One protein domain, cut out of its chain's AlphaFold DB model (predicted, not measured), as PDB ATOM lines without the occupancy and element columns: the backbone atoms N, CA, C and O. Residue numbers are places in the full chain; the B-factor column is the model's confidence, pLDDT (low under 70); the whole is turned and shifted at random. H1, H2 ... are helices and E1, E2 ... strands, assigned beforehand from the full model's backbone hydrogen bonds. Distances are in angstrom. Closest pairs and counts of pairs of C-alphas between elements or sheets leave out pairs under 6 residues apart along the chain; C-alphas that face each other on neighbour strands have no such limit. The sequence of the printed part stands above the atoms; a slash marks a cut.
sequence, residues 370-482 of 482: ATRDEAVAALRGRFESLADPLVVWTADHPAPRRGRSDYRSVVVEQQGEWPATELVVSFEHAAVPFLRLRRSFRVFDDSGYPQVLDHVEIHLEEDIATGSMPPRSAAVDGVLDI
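This is residues 370 to 482 of the 482 residues of an uncharacterized protein of Frigoribacterium sp. Leaf172 (UniProt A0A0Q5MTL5). A twisted sheet of three long strands, E3, E4 and E5, with the short E6 added beside E5, has helix H1 packed lengthwise over E3 and E4. The hairpin E1 and E2 reaches away from this body as an arm, its tip at residues 394 to 399 sticking out, while H2 only grazes the sheet. The printed part has 113 residues, with two named helices and six named strands in the order H1 E1 E2 E3 E4 E5 H2 E6; the class is mixed, helices and strands. The larger sheet, order E3 E4 E5 E6, is mixed, and E1 and E2 are antiparallel. The whole is only just compact, close to loose, with a radius of gyration of the C-alphas of 16.0 A and spans of 52 by 36 by 21 A.

E3, residues 407 to 415, E4, residues 422 to 429, and E5, residues 436 to 442, form a meander, each strand the antiparallel neighbour of the one before. N 411 and O 426 are 2.8 A apart between E3 and E4, and N 425 and O 439 are 2.8 A apart between E4 and E5. E6, residues 479 to 481, is an edge strand parallel to E5, with N 480 and O 436 at 2.8 A. H1, residues 370 to 384, is on the sheet at a height of 9.4 A, two layers with the helix on one face. It runs along the strands, at 7 degrees to E4 on the local plane; its closest C-alphas to E3 are those of Arg 380 and Val 412, 6.9 A apart. H2, residues 456 to 466, only grazes the sheet; E5, H2 and E6 make a strand-helix-strand unit, two parallel strands with a helix between them in the chain, and its crossover is left-handed. H1 and H2 are close but not clearly touching, with the C-alphas of Arg 382 and Glu 457 closest at 7.2 A. E1, residues 390 to 394, and E2, residues 397 to 403, form a hairpin, with N 392 and O 401 at 2.8 A; E2 and E3 are apart. Every O i to N i+4 pair is within hydrogen-bond range in H2, and 10 of 11 are in H1.

E3 is 21.8 A long, E4 21.3 A, and E5 and H1 20.3 A each; H2 is 15.3 A. C-alpha 370 begins H1 at (55.400, 25.405, 47.544), C-alpha 407 begins E3 at (64.676, 18.999, 75.913), and C-alpha 481 ends E6 at (76.173, 28.092, 69.626).

The C-alphas farthest apart are those of Asp 396 and Ser 447, 52.4 A. The printed part has no cut. The links E5 to H2 and H2 to E6 are long. Mean pLDDT of the printed part is 85.1; residues 394 and 454 are under 70.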
ATOM      1  N   ALA A 370      56.029  26.461  46.755       85.25
ATOM      2  CA  ALA A 370      55.400  25.405  47.544       85.25
ATOM      3  C   ALA A 370      56.419  24.342  47.974       85.25
ATOM      4  O   ALA A 370      56.472  24.006  49.149       85.25
ATOM      5  N   THR A 371      57.284  23.906  47.056       83.81
ATOM      6  CA  THR A 371      58.338  22.924  47.356       83.81
ATOM      7  C   THR A 371      59.355  23.480  48.359       83.81
ATOM      8  O   THR A 371      59.872  22.762  49.208       83.81
ATOM      9  N   ARG A 372      59.643  24.788  48.295       88.50
ATOM     10  CA  ARG A 372      60.546  25.453  49.252       88.50
ATOM     11  C   ARG A 372      59.920  25.539  50.642       88.50
ATOM     12  O   ARG A 372      60.598  25.269  51.626       88.50
ATOM     13  N   ASP A 373      58.647  25.914  50.713       89.81
ATOM     14  CA  ASP A 373      57.909  25.994  51.974       89.81
ATOM     15  C   ASP A 373      57.755  24.600  52.609       89.81
ATOM     16  O   ASP A 373      57.888  24.466  53.822       89.81
ATOM     17  N   GLU A 374      57.548  23.563  51.791       88.12
ATOM     18  CA  GLU A 374      57.498  22.160  52.215       88.12
ATOM     19  C   GLU A 374      58.836  21.685  52.793       88.12
ATOM     20  O   GLU A 374      58.846  21.130  53.885       88.12
ATOM     21  N   ALA A 375      59.967  21.987  52.146       86.69
ATOM     22  CA  ALA A 375      61.294  21.654  52.677       86.69
ATOM     23  C   ALA A 375      61.566  22.315  54.044       86.69
ATOM     24  O   ALA A 375      62.063  21.673  54.970       86.69
ATOM     25  N   VAL A 376      61.191  23.592  54.199       91.00
ATOM     26  CA  VAL A 376      61.293  24.298  55.486       91.00
ATOM     27  C   VAL A 376      60.379  23.660  56.535       91.00
ATOM     28  O   VAL A 376      60.789  23.502  57.683       91.00
ATOM     29  N   ALA A 377      59.141  23.318  56.169       89.75
ATOM     30  CA  ALA A 377      58.178  22.695  57.072       89.75
ATOM     31  C   ALA A 377      58.614  21.287  57.506       89.75
ATOM     32  O   ALA A 377      58.508  20.978  58.689       89.75
ATOM     33  N   ALA A 378      59.156  20.481  56.590       85.38
ATOM     34  CA  ALA A 378      59.650  19.140  56.874       85.38
ATOM     35  C   ALA A 378      60.794  19.169  57.898       85.38
ATOM     36  O   ALA A 378      60.705  18.516  58.935       85.38
ATOM     37  N   LEU A 379      61.826  19.994  57.671       87.75
ATOM     38  CA  LEU A 379      62.943  20.108  58.617       87.75
ATOM     39  C   LEU A 379      62.500  20.710  59.959       87.75
ATOM     40  O   LEU A 379      62.936  20.268  61.015       87.75
ATOM     41  N   ARG A 380      61.593  21.695  59.939       91.50
ATOM     42  CA  ARG A 380      60.998  22.261  61.158       91.50
ATOM     43  C   ARG A 380      60.259  21.198  61.971       91.50
ATOM     44  O   ARG A 380      60.449  21.153  63.184       91.50
ATOM     45  N   GLY A 381      59.455  20.363  61.313       87.19
ATOM     46  CA  GLY A 381      58.667  19.307  61.950       87.19
ATOM     47  C   GLY A 381      59.520  18.329  62.757       87.19
ATOM     48  O   GLY A 381      59.099  17.922  63.834       87.19
ATOM     49  N   ARG A 382      60.757  18.055  62.314       84.69
ATOM     50  CA  ARG A 382      61.705  17.193  63.045       84.69
ATOM     51  C   ARG A 382      62.113  17.740  64.417       84.69
ATOM     52  O   ARG A 382      62.426  16.968  65.313       84.69
ATOM     53  N   PHE A 383      62.096  19.062  64.604       89.50
ATOM     54  CA  PHE A 383      62.531  19.693  65.855       89.50
ATOM     55  C   PHE A 383      61.383  20.126  66.772       89.50
ATOM     56  O   PHE A 383      61.599  20.350  67.964       89.50
ATOM     57  N   GLU A 384      60.168  20.288  66.243       87.44
ATOM     58  CA  GLU A 384      59.032  20.800  67.022       87.44
ATOM     59  C   GLU A 384      58.585  19.837  68.130       87.44
ATOM     60  O   GLU A 384      58.143  20.302  69.183       87.44
ATOM     61  N   SER A 385      58.777  18.531  67.934       83.62
ATOM     62  CA  SER A 385      58.434  17.481  68.898       83.62
ATOM     63  C   SER A 385      59.541  17.168  69.909       83.62
ATOM     64  O   SER A 385      59.319  16.370  70.812       83.62
ATOM     65  N   LEU A 386      60.715  17.815  69.845       87.75
ATOM     66  CA  LEU A 386      61.829  17.495  70.753       87.75
ATOM     67  C   LEU A 386      61.449  17.612  72.232       87.75
ATOM     68  O   LEU A 386      61.948  16.863  73.061       87.75
ATOM     69  N   ALA A 387      60.567  18.547  72.592       86.88
ATOM     70  CA  ALA A 387      60.122  18.737  73.975       86.88
ATOM     71  C   ALA A 387      59.000  17.772  74.412       86.88
ATOM     72  O   ALA A 387      58.561  17.845  75.568       86.88
ATOM     73  N   ASP A 388      58.511  16.914  73.515       85.25
ATOM     74  CA  ASP A 388      57.382  16.032  73.787       85.25
ATOM     75  C   ASP A 388      57.773  14.857  74.698       85.25
ATOM     76  O   ASP A 388      58.927  14.440  74.751       85.25
ATOM     77  N   PRO A 389      56.836  14.313  75.491       79.75
ATOM     78  CA  PRO A 389      57.149  13.222  76.406       79.75
ATOM     79  C   PRO A 389      57.589  11.935  75.693       79.75
ATOM     80  O   PRO A 389      56.927  11.471  74.767       79.75
ATOM     81  N   LEU A 390      58.639  11.310  76.221       79.12
ATOM     82  CA  LEU A 390      59.245  10.082  75.703       79.12
ATOM     83  C   LEU A 390      58.501   8.828  76.183       79.12
ATOM     84  O   LEU A 390      57.911   8.815  77.269       79.12
ATOM     85  N   VAL A 391      58.602   7.736  75.424       76.31
ATOM     86  CA  VAL A 391      58.287   6.385  75.914       76.31
ATOM     87  C   VAL A 391      59.569   5.751  76.444       76.31
ATOM     88  O   VAL A 391      60.555   5.650  75.724       76.31
ATOM     89  N   VAL A 392      59.561   5.326  77.707       73.50
ATOM     90  CA  VAL A 392      60.746   4.811  78.405       73.50
ATOM     91  C   VAL A 392      60.490   3.406  78.939       73.50
ATOM     92  O   VAL A 392      59.486   3.149  79.614       73.50
ATOM     93  N   TRP A 393      61.449   2.511  78.701       77.38
ATOM     94  CA  TRP A 393      61.540   1.197  79.332       77.38
ATOM     95  C   TRP A 393      62.647   1.213  80.381       77.38
ATOM     96  O   TRP A 393      63.735   1.734  80.161       77.38
ATOM     97  N   THR A 394      62.371   0.638  81.546       68.25
ATOM     98  CA  THR A 394      63.330   0.574  82.655       68.25
ATOM     99  C   THR A 394      63.408  -0.857  83.152       68.25
ATOM    100  O   THR A 394      62.357  -1.475  83.307       68.25
ATOM    101  N   ALA A 395      64.596  -1.352  83.503       72.06
ATOM    102  CA  ALA A 395      64.765  -2.706  84.049       72.06
ATOM    103  C   ALA A 395      63.859  -2.981  85.270       72.06
ATOM    104  O   ALA A 395      63.341  -4.084  85.438       72.06
ATOM    105  N   ASP A 396      63.591  -1.949  86.074       72.62
ATOM    106  CA  ASP A 396      62.766  -2.029  87.284       72.62
ATOM    107  C   ASP A 396      61.252  -2.103  87.022       72.62
ATOM    108  O   ASP A 396      60.466  -2.252  87.965       72.62
ATOM    109  N   HIS A 397      60.803  -1.954  85.769       70.31
ATOM    110  CA  HIS A 397      59.382  -1.952  85.433       70.31
ATOM    111  C   HIS A 397      59.092  -2.648  84.094       70.31
ATOM    112  O   HIS A 397      59.549  -2.187  83.053       70.31
ATOM    113  N   PRO A 398      58.263  -3.710  84.083       73.06
ATOM    114  CA  PRO A 398      58.070  -4.560  82.904       73.06
ATOM    115  C   PRO A 398      57.196  -3.942  81.796       73.06
ATOM    116  O   PRO A 398      57.032  -4.561  80.751       73.06
ATOM    117  N   ALA A 399      56.596  -2.769  82.020       76.88
ATOM    118  CA  ALA A 399      55.764  -2.065  81.039       76.88
ATOM    119  C   ALA A 399      56.331  -0.667  80.729       76.88
ATOM    120  O   ALA A 399      56.888  -0.050  81.649       76.88
ATOM    121  N   PRO A 400      56.157  -0.159  79.490       78.50
ATOM    122  CA  PRO A 400      56.608   1.174  79.102       78.50
ATOM    123  C   PRO A 400      55.937   2.257  79.944       78.50
ATOM    124  O   PRO A 400      54.781   2.130  80.361       78.50
ATOM    125  N   ARG A 401      56.674   3.336  80.193       79.06
ATOM    126  CA  ARG A 401      56.218   4.497  80.959       79.06
ATOM    127  C   ARG A 401      56.448   5.775  80.172       79.06
ATOM    128  O   ARG A 401      57.310   5.829  79.306       79.06
ATOM    129  N   ARG A 402      55.690   6.819  80.501       82.12
ATOM    130  CA  ARG A 402      55.934   8.156  79.961       82.12
ATOM    131  C   ARG A 402      57.084   8.811  80.724       82.12
ATOM    132  O   ARG A 402      56.937   9.111  81.912       82.12
ATOM    133  N   GLY A 403      58.196   9.041  80.038       79.38
ATOM    134  CA  GLY A 403      59.314   9.860  80.494       79.38
ATOM    135  C   GLY A 403      59.132  11.329  80.121       79.38
ATOM    136  O   GLY A 403      58.332  11.682  79.251       79.38
ATOM    137  N   ARG A 404      59.869  12.209  80.798       84.31
ATOM    138  CA  ARG A 404      60.002  13.604  80.372       84.31
ATOM    139  C   ARG A 404      61.089  13.682  79.305       84.31
ATOM    140  O   ARG A 404      62.101  13.022  79.481       84.31
ATOM    141  N   SER A 405      60.903  14.527  78.294       86.75
ATOM    142  CA  SER A 405      61.985  14.895  77.381       86.75
ATOM    143  C   SER A 405      63.202  15.467  78.122       86.75
ATOM    144  O   SER A 405      63.071  16.163  79.149       86.75
ATOM    145  N   ASP A 406      64.373  15.199  77.553       88.75
ATOM    146  CA  ASP A 406      65.630  15.851  77.900       88.75
ATOM    147  C   ASP A 406      65.724  17.272  77.337       88.75
ATOM    148  O   ASP A 406      66.504  18.081  77.839       88.75
ATOM    149  N   TYR A 407      64.841  17.642  76.411       92.19
ATOM    150  CA  TYR A 407      64.676  18.999  75.913       92.19
ATOM    151  C   TYR A 407      63.592  19.764  76.660       92.19
ATOM    152  O   TYR A 407      62.539  19.250  77.047       92.19
ATOM    153  N   ARG A 408      63.797  21.075  76.784       92.12
ATOM    154  CA  ARG A 408      62.720  22.017  77.094       92.12
ATOM    155  C   ARG A 408      62.966  23.380  76.474       92.12
ATOM    156  O   ARG A 408      64.066  23.702  76.033       92.12
ATOM    157  N   SER A 409      61.933  24.223  76.509       92.75
ATOM    158  CA  SER A 409      61.995  25.590  75.976       92.75
ATOM    159  C   SER A 409      62.501  25.627  74.525       92.75
ATOM    160  O   SER A 409      63.241  26.547  74.165       92.75
ATOM    161  N   VAL A 410      62.131  24.618  73.727       95.12
ATOM    162  CA  VAL A 410      62.504  24.489  72.314       95.12
ATOM    163  C   VAL A 410      61.832  25.607  71.518       95.12
ATOM    164  O   VAL A 410      60.645  25.888  71.685       95.12
ATOM    165  N   VAL A 411      62.615  26.287  70.690       95.25
ATOM    166  CA  VAL A 411      62.191  27.368  69.802       95.25
ATOM    167  C   VAL A 411      62.851  27.134  68.452       95.25
ATOM    168  O   VAL A 411      64.074  27.042  68.385       95.25
ATOM    169  N   VAL A 412      62.044  27.061  67.392       95.56
ATOM    170  CA  VAL A 412      62.508  26.858  66.014       95.56
ATOM    171  C   VAL A 412      62.167  28.097  65.192       95.56
ATOM    172  O   VAL A 412      60.998  28.379  64.916       95.56
ATOM    173  N   GLU A 413      63.177  28.851  64.778       96.25
ATOM    174  CA  GLU A 413      63.019  30.086  64.009       96.25
ATOM    175  C   GLU A 413      63.593  29.928  62.606       96.25
ATOM    176  O   GLU A 413      64.652  29.348  62.416       96.25
ATOM    177  N   GLN A 414      62.894  30.468  61.608       96.19
ATOM    178  CA  GLN A 414      63.444  30.583  60.261       96.19
ATOM    179  C   GLN A 414      64.176  31.918  60.127       96.19
ATOM    180  O   GLN A 414      63.613  32.966  60.456       96.19
ATOM    181  N   GLN A 415      65.397  31.883  59.608       93.94
ATOM    182  CA  GLN A 415      66.217  33.055  59.325       93.94
ATOM    183  C   GLN A 415      66.672  33.054  57.862       93.94
ATOM    184  O   GLN A 415      66.719  32.015  57.207       93.94
ATOM    185  N   GLY A 416      66.981  34.242  57.343       92.25
ATOM    186  CA  GLY A 416      67.413  34.417  55.958       92.25
ATOM    187  C   GLY A 416      66.285  34.345  54.923       92.25
ATOM    188  O   GLY A 416      65.114  34.112  55.228       92.25
ATOM    189  N   GLU A 417      66.658  34.602  53.672       91.44
ATOM    190  CA  GLU A 417      65.801  34.431  52.499       91.44
ATOM    191  C   GLU A 417      66.434  33.377  51.588       91.44
ATOM    192  O   GLU A 417      67.659  33.269  51.518       91.44
ATOM    193  N   TRP A 418      65.605  32.628  50.857       90.75
ATOM    194  CA  TRP A 418      66.081  31.607  49.923       90.75
ATOM    195  C   TRP A 418      67.102  32.189  48.922       90.75
ATOM    196  O   TRP A 418      66.849  33.264  48.364       90.75
ATOM    197  N   PRO A 419      68.218  31.487  48.638       89.19
ATOM    198  CA  PRO A 419      68.583  30.134  49.096       89.19
ATOM    199  C   PRO A 419      69.268  30.069  50.473       89.19
ATOM    200  O   PRO A 419      69.442  28.984  51.011       89.19
ATOM    201  N   ALA A 420      69.610  31.202  51.085       89.12
ATOM    202  CA  ALA A 420      70.293  31.272  52.380       89.12
ATOM    203  C   ALA A 420      69.338  31.089  53.577       89.12
ATOM    204  O   ALA A 420      69.502  31.724  54.616       89.12
ATOM    205  N   THR A 421      68.285  30.284  53.412       93.25
ATOM    206  CA  THR A 421      67.336  30.008  54.490       93.25
ATOM    207  C   THR A 421      67.969  29.055  55.496       93.25
ATOM    208  O   THR A 421      68.388  27.953  55.134       93.25
ATOM    209  N   GLU A 422      67.947  29.451  56.762       94.69
ATOM    210  CA  GLU A 422      68.403  28.650  57.894       94.69
ATOM    211  C   GLU A 422      67.255  28.412  58.876       94.69
ATOM    212  O   GLU A 422      66.432  29.301  59.126       94.69
ATOM    213  N   LEU A 423      67.201  27.213  59.452       94.69
ATOM    214  CA  LEU A 423      66.407  26.928  60.639       94.69
ATOM    215  C   LEU A 423      67.307  26.971  61.866       94.69
ATOM    216  O   LEU A 423      68.228  26.174  62.009       94.69
ATOM    217  N   VAL A 424      67.018  27.912  62.754       96.12
ATOM    218  CA  VAL A 424      67.723  28.108  64.014       96.12
ATOM    219  C   VAL A 424      66.910  27.459  65.123       96.12
ATOM    220  O   VAL A 424      65.816  27.917  65.460       96.12
ATOM    221  N   VAL A 425      67.452  26.386  65.685       95.06
ATOM    222  CA  VAL A 425      66.838  25.604  66.757       95.06
ATOM    223  C   VAL A 425      67.530  25.974  68.056       95.06
ATOM    224  O   VAL A 425      68.745  25.864  68.176       95.06
ATOM    225  N   SER A 426      66.769  26.443  69.041       96.00
ATOM    226  CA  SER A 426      67.302  26.823  70.345       96.00
ATOM    227  C   SER A 426      66.507  26.192  71.476       96.00
ATOM    228  O   SER A 426      65.281  26.282  71.504       96.00
ATOM    229  N   PHE A 427      67.199  25.586  72.434       96.12
ATOM    230  CA  PHE A 427      66.596  24.729  73.454       96.12
ATOM    231  C   PHE A 427      67.463  24.660  74.714       96.12
ATOM    232  O   PHE A 427      68.599  25.124  74.741       96.12
ATOM    233  N   GLU A 428      66.913  24.111  75.787       94.56
ATOM    234  CA  GLU A 428      67.661  23.728  76.985       94.56
ATOM    235  C   GLU A 428      67.681  22.203  77.068       94.56
ATOM    236  O   GLU A 428      66.634  21.589  76.866       94.56
ATOM    237  N   HIS A 429      68.838  21.619  77.384       93.12
ATOM    238  CA  HIS A 429      69.019  20.168  77.458       93.12
ATOM    239  C   HIS A 429      69.333  19.706  78.888       93.12
ATOM    240  O   HIS A 429      70.039  20.401  79.627       93.12
ATOM    241  N   ALA A 430      68.830  18.541  79.298       88.94
ATOM    242  CA  ALA A 430      69.026  17.998  80.643       88.94
ATOM    243  C   ALA A 430      70.514  17.740  80.948       88.94
ATOM    244  O   ALA A 430      70.986  18.111  82.024       88.94
ATOM    245  N   ALA A 431      71.266  17.225  79.967       84.69
ATOM    246  CA  ALA A 431      72.708  16.968  80.071       84.69
ATOM    247  C   ALA A 431      73.579  18.242  80.095       84.69
ATOM    248  O   ALA A 431      74.756  18.186  80.451       84.69
ATOM    249  N   VAL A 432      73.016  19.416  79.772       86.56
ATOM    250  CA  VAL A 432      73.754  20.692  79.773       86.56
ATOM    251  C   VAL A 432      73.098  21.706  80.718       86.56
ATOM    252  O   VAL A 432      72.393  22.622  80.282       86.56
ATOM    253  N   PRO A 433      73.335  21.586  82.042       86.50
ATOM    254  CA  PRO A 433      72.717  22.456  83.031       86.50
ATOM    255  C   PRO A 433      73.016  23.942  82.850       86.50
ATOM    256  O   PRO A 433      74.161  24.344  82.634       86.50
ATOM    257  N   PHE A 434      71.982  24.761  83.057       85.56
ATOM    258  CA  PHE A 434      72.047  26.226  83.134       85.56
ATOM    259  C   PHE A 434      72.500  26.929  81.853       85.56
ATOM    260  O   PHE A 434      72.910  28.091  81.908       85.56
ATOM    261  N   LEU A 435      72.393  26.250  80.713       88.62
ATOM    262  CA  LEU A 435      72.763  26.781  79.412       88.62
ATOM    263  C   LEU A 435      71.625  26.577  78.419       88.62
ATOM    264  O   LEU A 435      70.927  25.563  78.448       88.62
ATOM    265  N   ARG A 436      71.453  27.554  77.532       94.44
ATOM    266  CA  ARG A 436      70.612  27.406  76.352       94.44
ATOM    267  C   ARG A 436      71.516  27.097  75.164       94.44
ATOM    268  O   ARG A 436      72.489  27.810  74.952       94.44
ATOM    269  N   LEU A 437      71.202  26.055  74.415       94.62
ATOM    270  CA  LEU A 437      71.907  25.673  73.197       94.62
ATOM    271  C   LEU A 437      71.209  26.296  71.984       94.62
ATOM    272  O   LEU A 437      70.006  26.601  72.030       94.62
ATOM    273  N   ARG A 438      71.968  26.535  70.918       94.69
ATOM    274  CA  ARG A 438      71.458  27.010  69.634       94.69
ATOM    275  C   ARG A 438      72.263  26.392  68.497       94.69
ATOM    276  O   ARG A 438      73.477  26.511  68.497       94.69
ATOM    277  N   ARG A 439      71.571  25.802  67.525       92.81
ATOM    278  CA  ARG A 439      72.159  25.275  66.291       92.81
ATOM    279  C   ARG A 439      71.424  25.830  65.079       92.81
ATOM    280  O   ARG A 439      70.206  26.020  65.137       92.81
ATOM    281  N   SER A 440      72.158  26.091  64.006       92.19
ATOM    282  CA  SER A 440      71.609  26.542  62.726       92.19
ATOM    283  C   SER A 440      71.747  25.441  61.682       92.19
ATOM    284  O   SER A 440      72.830  24.896  61.500       92.19
ATOM    285  N   PHE A 441      70.666  25.154  60.965       89.69
ATOM    286  CA  PHE A 441      70.635  24.168  59.888       89.69
ATOM    287  C   PHE A 441      70.278  24.849  58.572       89.69
ATOM    288  O   PHE A 441      69.248  25.526  58.477       89.69
ATOM    289  N   ARG A 442      71.104  24.670  57.539       90.75
ATOM    290  CA  ARG A 442      70.788  25.168  56.197       90.75
ATOM    291  C   ARG A 442      69.717  24.293  55.558       90.75
ATOM    292  O   ARG A 442      69.882  23.089  55.438       90.75
ATOM    293  N   VAL A 443      68.629  24.918  55.113       87.06
ATOM    294  CA  VAL A 443      67.518  24.197  54.464       87.06
ATOM    295  C   VAL A 443      67.832  23.895  52.999       87.06
ATOM    296  O   VAL A 443      67.363  22.903  52.445       87.06
ATOM    297  N   PHE A 444      68.610  24.768  52.356       86.44
ATOM    298  CA  PHE A 444      68.956  24.655  50.945       86.44
ATOM    299  C   PHE A 444      70.468  24.729  50.742       86.44
ATOM    300  O   PHE A 444      71.182  25.404  51.493       86.44
ATOM    301  N   ASP A 445      70.950  24.049  49.707       82.44
ATOM    302  CA  ASP A 445      72.311  24.230  49.206       82.44
ATOM    303  C   ASP A 445      72.485  25.622  48.559       82.44
ATOM    304  O   ASP A 445      71.548  26.423  48.463       82.44
ATOM    305  N   ASP A 446      73.698  25.944  48.109       81.81
ATOM    306  CA  ASP A 446      73.994  27.241  47.479       81.81
ATOM    307  C   ASP A 446      73.258  27.465  46.151       81.81
ATOM    308  O   ASP A 446      73.005  28.605  45.747       81.81
ATOM    309  N   SER A 447      72.865  26.380  45.488       81.62
ATOM    310  CA  SER A 447      72.045  26.401  44.279       81.62
ATOM    311  C   SER A 447      70.555  26.567  44.600       81.62
ATOM    312  O   SER A 447      69.753  26.821  43.701       81.62
ATOM    313  N   GLY A 448      70.159  26.458  45.867       83.31
ATOM    314  CA  GLY A 448      68.787  26.567  46.334       83.31
ATOM    315  C   GLY A 448      67.977  25.275  46.263       83.31
ATOM    316  O   GLY A 448      66.756  25.367  46.416       83.31
ATOM    317  N   TYR A 449      68.604  24.119  46.023       82.50
ATOM    318  CA  TYR A 449      67.950  22.815  46.148       82.50
ATOM    319  C   TYR A 449      67.763  22.451  47.625       82.50
ATOM    320  O   TYR A 449      68.637  22.771  48.433       82.50
ATOM    321  N   PRO A 450      66.639  21.810  48.003       83.81
ATOM    322  CA  PRO A 450      66.447  21.306  49.360       83.81
ATOM    323  C   PRO A 450      67.566  20.341  49.754       83.81
ATOM    324  O   PRO A 450      67.898  19.445  48.980       83.81
ATOM    325  N   GLN A 451      68.122  20.526  50.949       79.38
ATOM    326  CA  GLN A 451      69.031  19.550  51.537       79.38
ATOM    327  C   GLN A 451      68.231  18.462  52.245       79.38
ATOM    328  O   GLN A 451      67.236  18.743  52.917       79.38
ATOM    329  N   VAL A 452      68.695  17.228  52.102       72.62
ATOM    330  CA  VAL A 452      68.207  16.101  52.885       72.62
ATOM    331  C   VAL A 452      69.161  15.952  54.065       72.62
ATOM    332  O   VAL A 452      70.310  15.559  53.898       72.62
ATOM    333  N   LEU A 453      68.702  16.367  55.243       71.69
ATOM    334  CA  LEU A 453      69.462  16.278  56.489       71.69
ATOM    335  C   LEU A 453      68.965  15.072  57.277       71.69
ATOM    336  O   LEU A 453      68.275  15.235  58.281       71.69
ATOM    337  N   ASP A 454      69.205  13.864  56.782       69.19
ATOM    338  CA  ASP A 454      68.770  12.647  57.469       69.19
ATOM    339  C   ASP A 454      69.417  12.533  58.842       69.19
ATOM    340  O   ASP A 454      70.547  12.968  59.048       69.19
ATOM    341  N   HIS A 455      68.649  12.018  59.805       70.81
ATOM    342  CA  HIS A 455      69.118  11.811  61.174       70.81
ATOM    343  C   HIS A 455      69.682  13.072  61.855       70.81
ATOM    344  O   HIS A 455      70.476  12.978  62.789       70.81
ATOM    345  N   VAL A 456      69.268  14.270  61.426       77.31
ATOM    346  CA  VAL A 456      69.758  15.544  61.977       77.31
ATOM    347  C   VAL A 456      69.531  15.661  63.487       77.31
ATOM    348  O   VAL A 456      70.351  16.229  64.205       77.31
ATOM    349  N   GLU A 457      68.438  15.091  63.986       79.00
ATOM    350  CA  GLU A 457      68.144  14.963  65.410       79.00
ATOM    351  C   GLU A 457      69.096  13.999  66.135       79.00
ATOM    352  O   GLU A 457      69.462  14.263  67.277       79.00
ATOM    353  N   ILE A 458      69.562  12.936  65.469       75.06
ATOM    354  CA  ILE A 458      70.547  11.993  66.021       75.06
ATOM    355  C   ILE A 458      71.911  12.670  66.122       75.06
ATOM    356  O   ILE A 458      72.535  12.606  67.172       75.06
ATOM    357  N   HIS A 459      72.348  13.375  65.077       76.31
ATOM    358  CA  HIS A 459      73.603  14.128  65.120       76.31
ATOM    359  C   HIS A 459      73.575  15.230  66.185       76.31
ATOM    360  O   HIS A 459      74.566  15.468  66.871       76.31
ATOM    361  N   LEU A 460      72.421  15.879  66.378       82.38
ATOM    362  CA  LEU A 460      72.235  16.829  67.471       82.38
ATOM    363  C   LEU A 460      72.411  16.174  68.846       82.38
ATOM    364  O   LEU A 460      73.085  16.748  69.701       82.38
ATOM    365  N   GLU A 461      71.821  14.998  69.056       81.25
ATOM    366  CA  GLU A 461      71.987  14.232  70.294       81.25
ATOM    367  C   GLU A 461      73.418  13.754  70.506       81.25
ATOM    368  O   GLU A 461      73.950  13.844  71.610       81.25
ATOM    369  N   GLU A 462      74.062  13.271  69.450       76.62
ATOM    370  CA  GLU A 462      75.431  12.776  69.493       76.62
ATOM    371  C   GLU A 462      76.410  13.880  69.903       76.62
ATOM    372  O   GLU A 462      77.228  13.671  70.802       76.62
ATOM    373  N   ASP A 463      76.278  15.086  69.345       78.56
ATOM    374  CA  ASP A 463      77.102  16.238  69.729       78.56
ATOM    375  C   ASP A 463      76.933  16.593  71.217       78.56
ATOM    376  O   ASP A 463      77.900  16.919  71.917       78.56
ATOM    377  N   ILE A 464      75.704  16.488  71.735       81.94
ATOM    378  CA  ILE A 464      75.397  16.750  73.144       81.94
ATOM    379  C   ILE A 464      75.960  15.645  74.045       81.94
ATOM    380  O   ILE A 464      76.565  15.947  75.078       81.94
ATOM    381  N   ALA A 465      75.767  14.381  73.669       73.31
ATOM    382  CA  ALA A 465      76.148  13.209  74.450       73.31
ATOM    383  C   ALA A 465      77.670  13.007  74.497       73.31
ATOM    384  O   ALA A 465      78.218  12.683  75.551       73.31
ATOM    385  N   THR A 466      78.360  13.238  73.378       73.06
ATOM    386  CA  THR A 466      79.828  13.135  73.280       73.06
ATOM    387  C   THR A 466      80.543  14.340  73.884       73.06
ATOM    388  O   THR A 466      81.743  14.287  74.151       73.06
ATOM    389  N   GLY A 467      79.818  15.436  74.131       70.56
ATOM    390  CA  GLY A 467      80.405  16.671  74.629       70.56
ATOM    391  C   GLY A 467      81.256  17.392  73.585       70.56
ATOM    392  O   GLY A 467      82.053  18.255  73.964       70.56
ATOM    393  N   SER A 468      81.066  17.089  72.295       74.62
ATOM    394  CA  SER A 468      81.699  17.744  71.138       74.62
ATOM    395  C   SER A 468      81.153  19.161  70.910       74.62
ATOM    396  O   SER A 468      80.892  19.593  69.795       74.62
ATOM    397  N   MET A 469      80.971  19.915  71.995       82.12
ATOM    398  CA  MET A 469      80.431  21.267  72.010       82.12
ATOM    399  C   MET A 469      81.523  22.272  72.394       82.12
ATOM    400  O   MET A 469      82.426  21.955  73.181       82.12
ATOM    401  N   PRO A 470      81.435  23.533  71.934       81.12
ATOM    402  CA  PRO A 470      82.342  24.579  72.386       81.12
ATOM    403  C   PRO A 470      82.314  24.752  73.917       81.12
ATOM    404  O   PRO A 470      81.297  24.498  74.573       81.12
ATOM    405  N   PRO A 471      83.411  25.231  74.538       83.25
ATOM    406  CA  PRO A 471      83.449  25.409  75.983       83.25
ATOM    407  C   PRO A 471      82.379  26.411  76.427       83.25
ATOM    408  O   PRO A 471      82.167  27.429  75.774       83.25
ATOM    409  N   ARG A 472      81.780  26.206  77.608       84.38
ATOM    410  CA  ARG A 472      80.731  27.089  78.171       84.38
ATOM    411  C   ARG A 472      81.098  28.582  78.182       84.38
ATOM    412  O   ARG A 472      80.215  29.432  78.146       84.38
ATOM    413  N   SER A 473      82.389  28.918  78.236       84.44
ATOM    414  CA  SER A 473      82.884  30.300  78.153       84.44
ATOM    415  C   SER A 473      82.664  30.976  76.794       84.44
ATOM    416  O   SER A 473      82.799  32.193  76.716       84.44
ATOM    417  N   ALA A 474      82.359  30.213  75.742       86.00
ATOM    418  CA  ALA A 474      81.997  30.721  74.422       86.00
ATOM    419  C   ALA A 474      80.545  31.224  74.360       86.00
ATOM    420  O   ALA A 474      80.184  31.914  73.410       86.00
ATOM    421  N   ALA A 475      79.723  30.922  75.372       87.25
ATOM    422  CA  ALA A 475      78.331  31.341  75.395       87.25
ATOM    423  C   ALA A 475      78.191  32.870  75.451       87.25
ATOM    424  O   ALA A 475      78.800  33.547  76.286       87.25
ATOM    425  N   VAL A 476      77.319  33.408  74.600       88.00
ATOM    426  CA  VAL A 476      76.986  34.834  74.529       88.00
ATOM    427  C   VAL A 476      75.567  35.020  75.053       88.00
ATOM    428  O   VAL A 476      74.635  34.362  74.603       88.00
ATOM    429  N   ASP A 477      75.402  35.888  76.054       87.69
ATOM    430  CA  ASP A 477      74.111  36.159  76.709       87.69
ATOM    431  C   ASP A 477      73.379  34.896  77.224       87.69
ATOM    432  O   ASP A 477      72.152  34.847  77.293       87.69
ATOM    433  N   GLY A 478      74.142  33.874  77.633       83.94
ATOM    434  CA  GLY A 478      73.614  32.607  78.155       83.94
ATOM    435  C   GLY A 478      73.208  31.589  77.084       83.94
ATOM    436  O   GLY A 478      72.645  30.550  77.434       83.94
ATOM    437  N   VAL A 479      73.502  31.872  75.811       90.06
ATOM    438  CA  VAL A 479      73.286  30.968  74.678       90.06
ATOM    439  C   VAL A 479      74.631  30.473  74.156       90.06
ATOM    440  O   VAL A 479      75.521  31.280  73.888       90.06
ATOM    441  N   LEU A 480      74.780  29.159  74.027       90.44
ATOM    442  CA  LEU A 480      75.924  28.516  73.392       90.44
ATOM    443  C   LEU A 480      75.528  28.072  71.987       90.44
ATOM    444  O   LEU A 480      74.582  27.299  71.834       90.44
ATOM    445  N   ASP A 481      76.253  28.581  70.997       89.94
ATOM    446  CA  ASP A 481      76.173  28.092  69.626       89.94
ATOM    447  C   ASP A 481      76.931  26.765  69.533       89.94
ATOM    448  O   ASP A 481      78.077  26.696  69.992       89.94
ATOM    449  N   ILE A 482      76.263  25.738  69.010       85.31
ATOM    450  CA  ILE A 482      76.787  24.378  68.827       85.31
ATOM    451  C   ILE A 482      76.732  23.964  67.364       85.31
ATOM    452  O   ILE A 482      75.803  24.426  66.653       85.31
TER     453      ILE A 482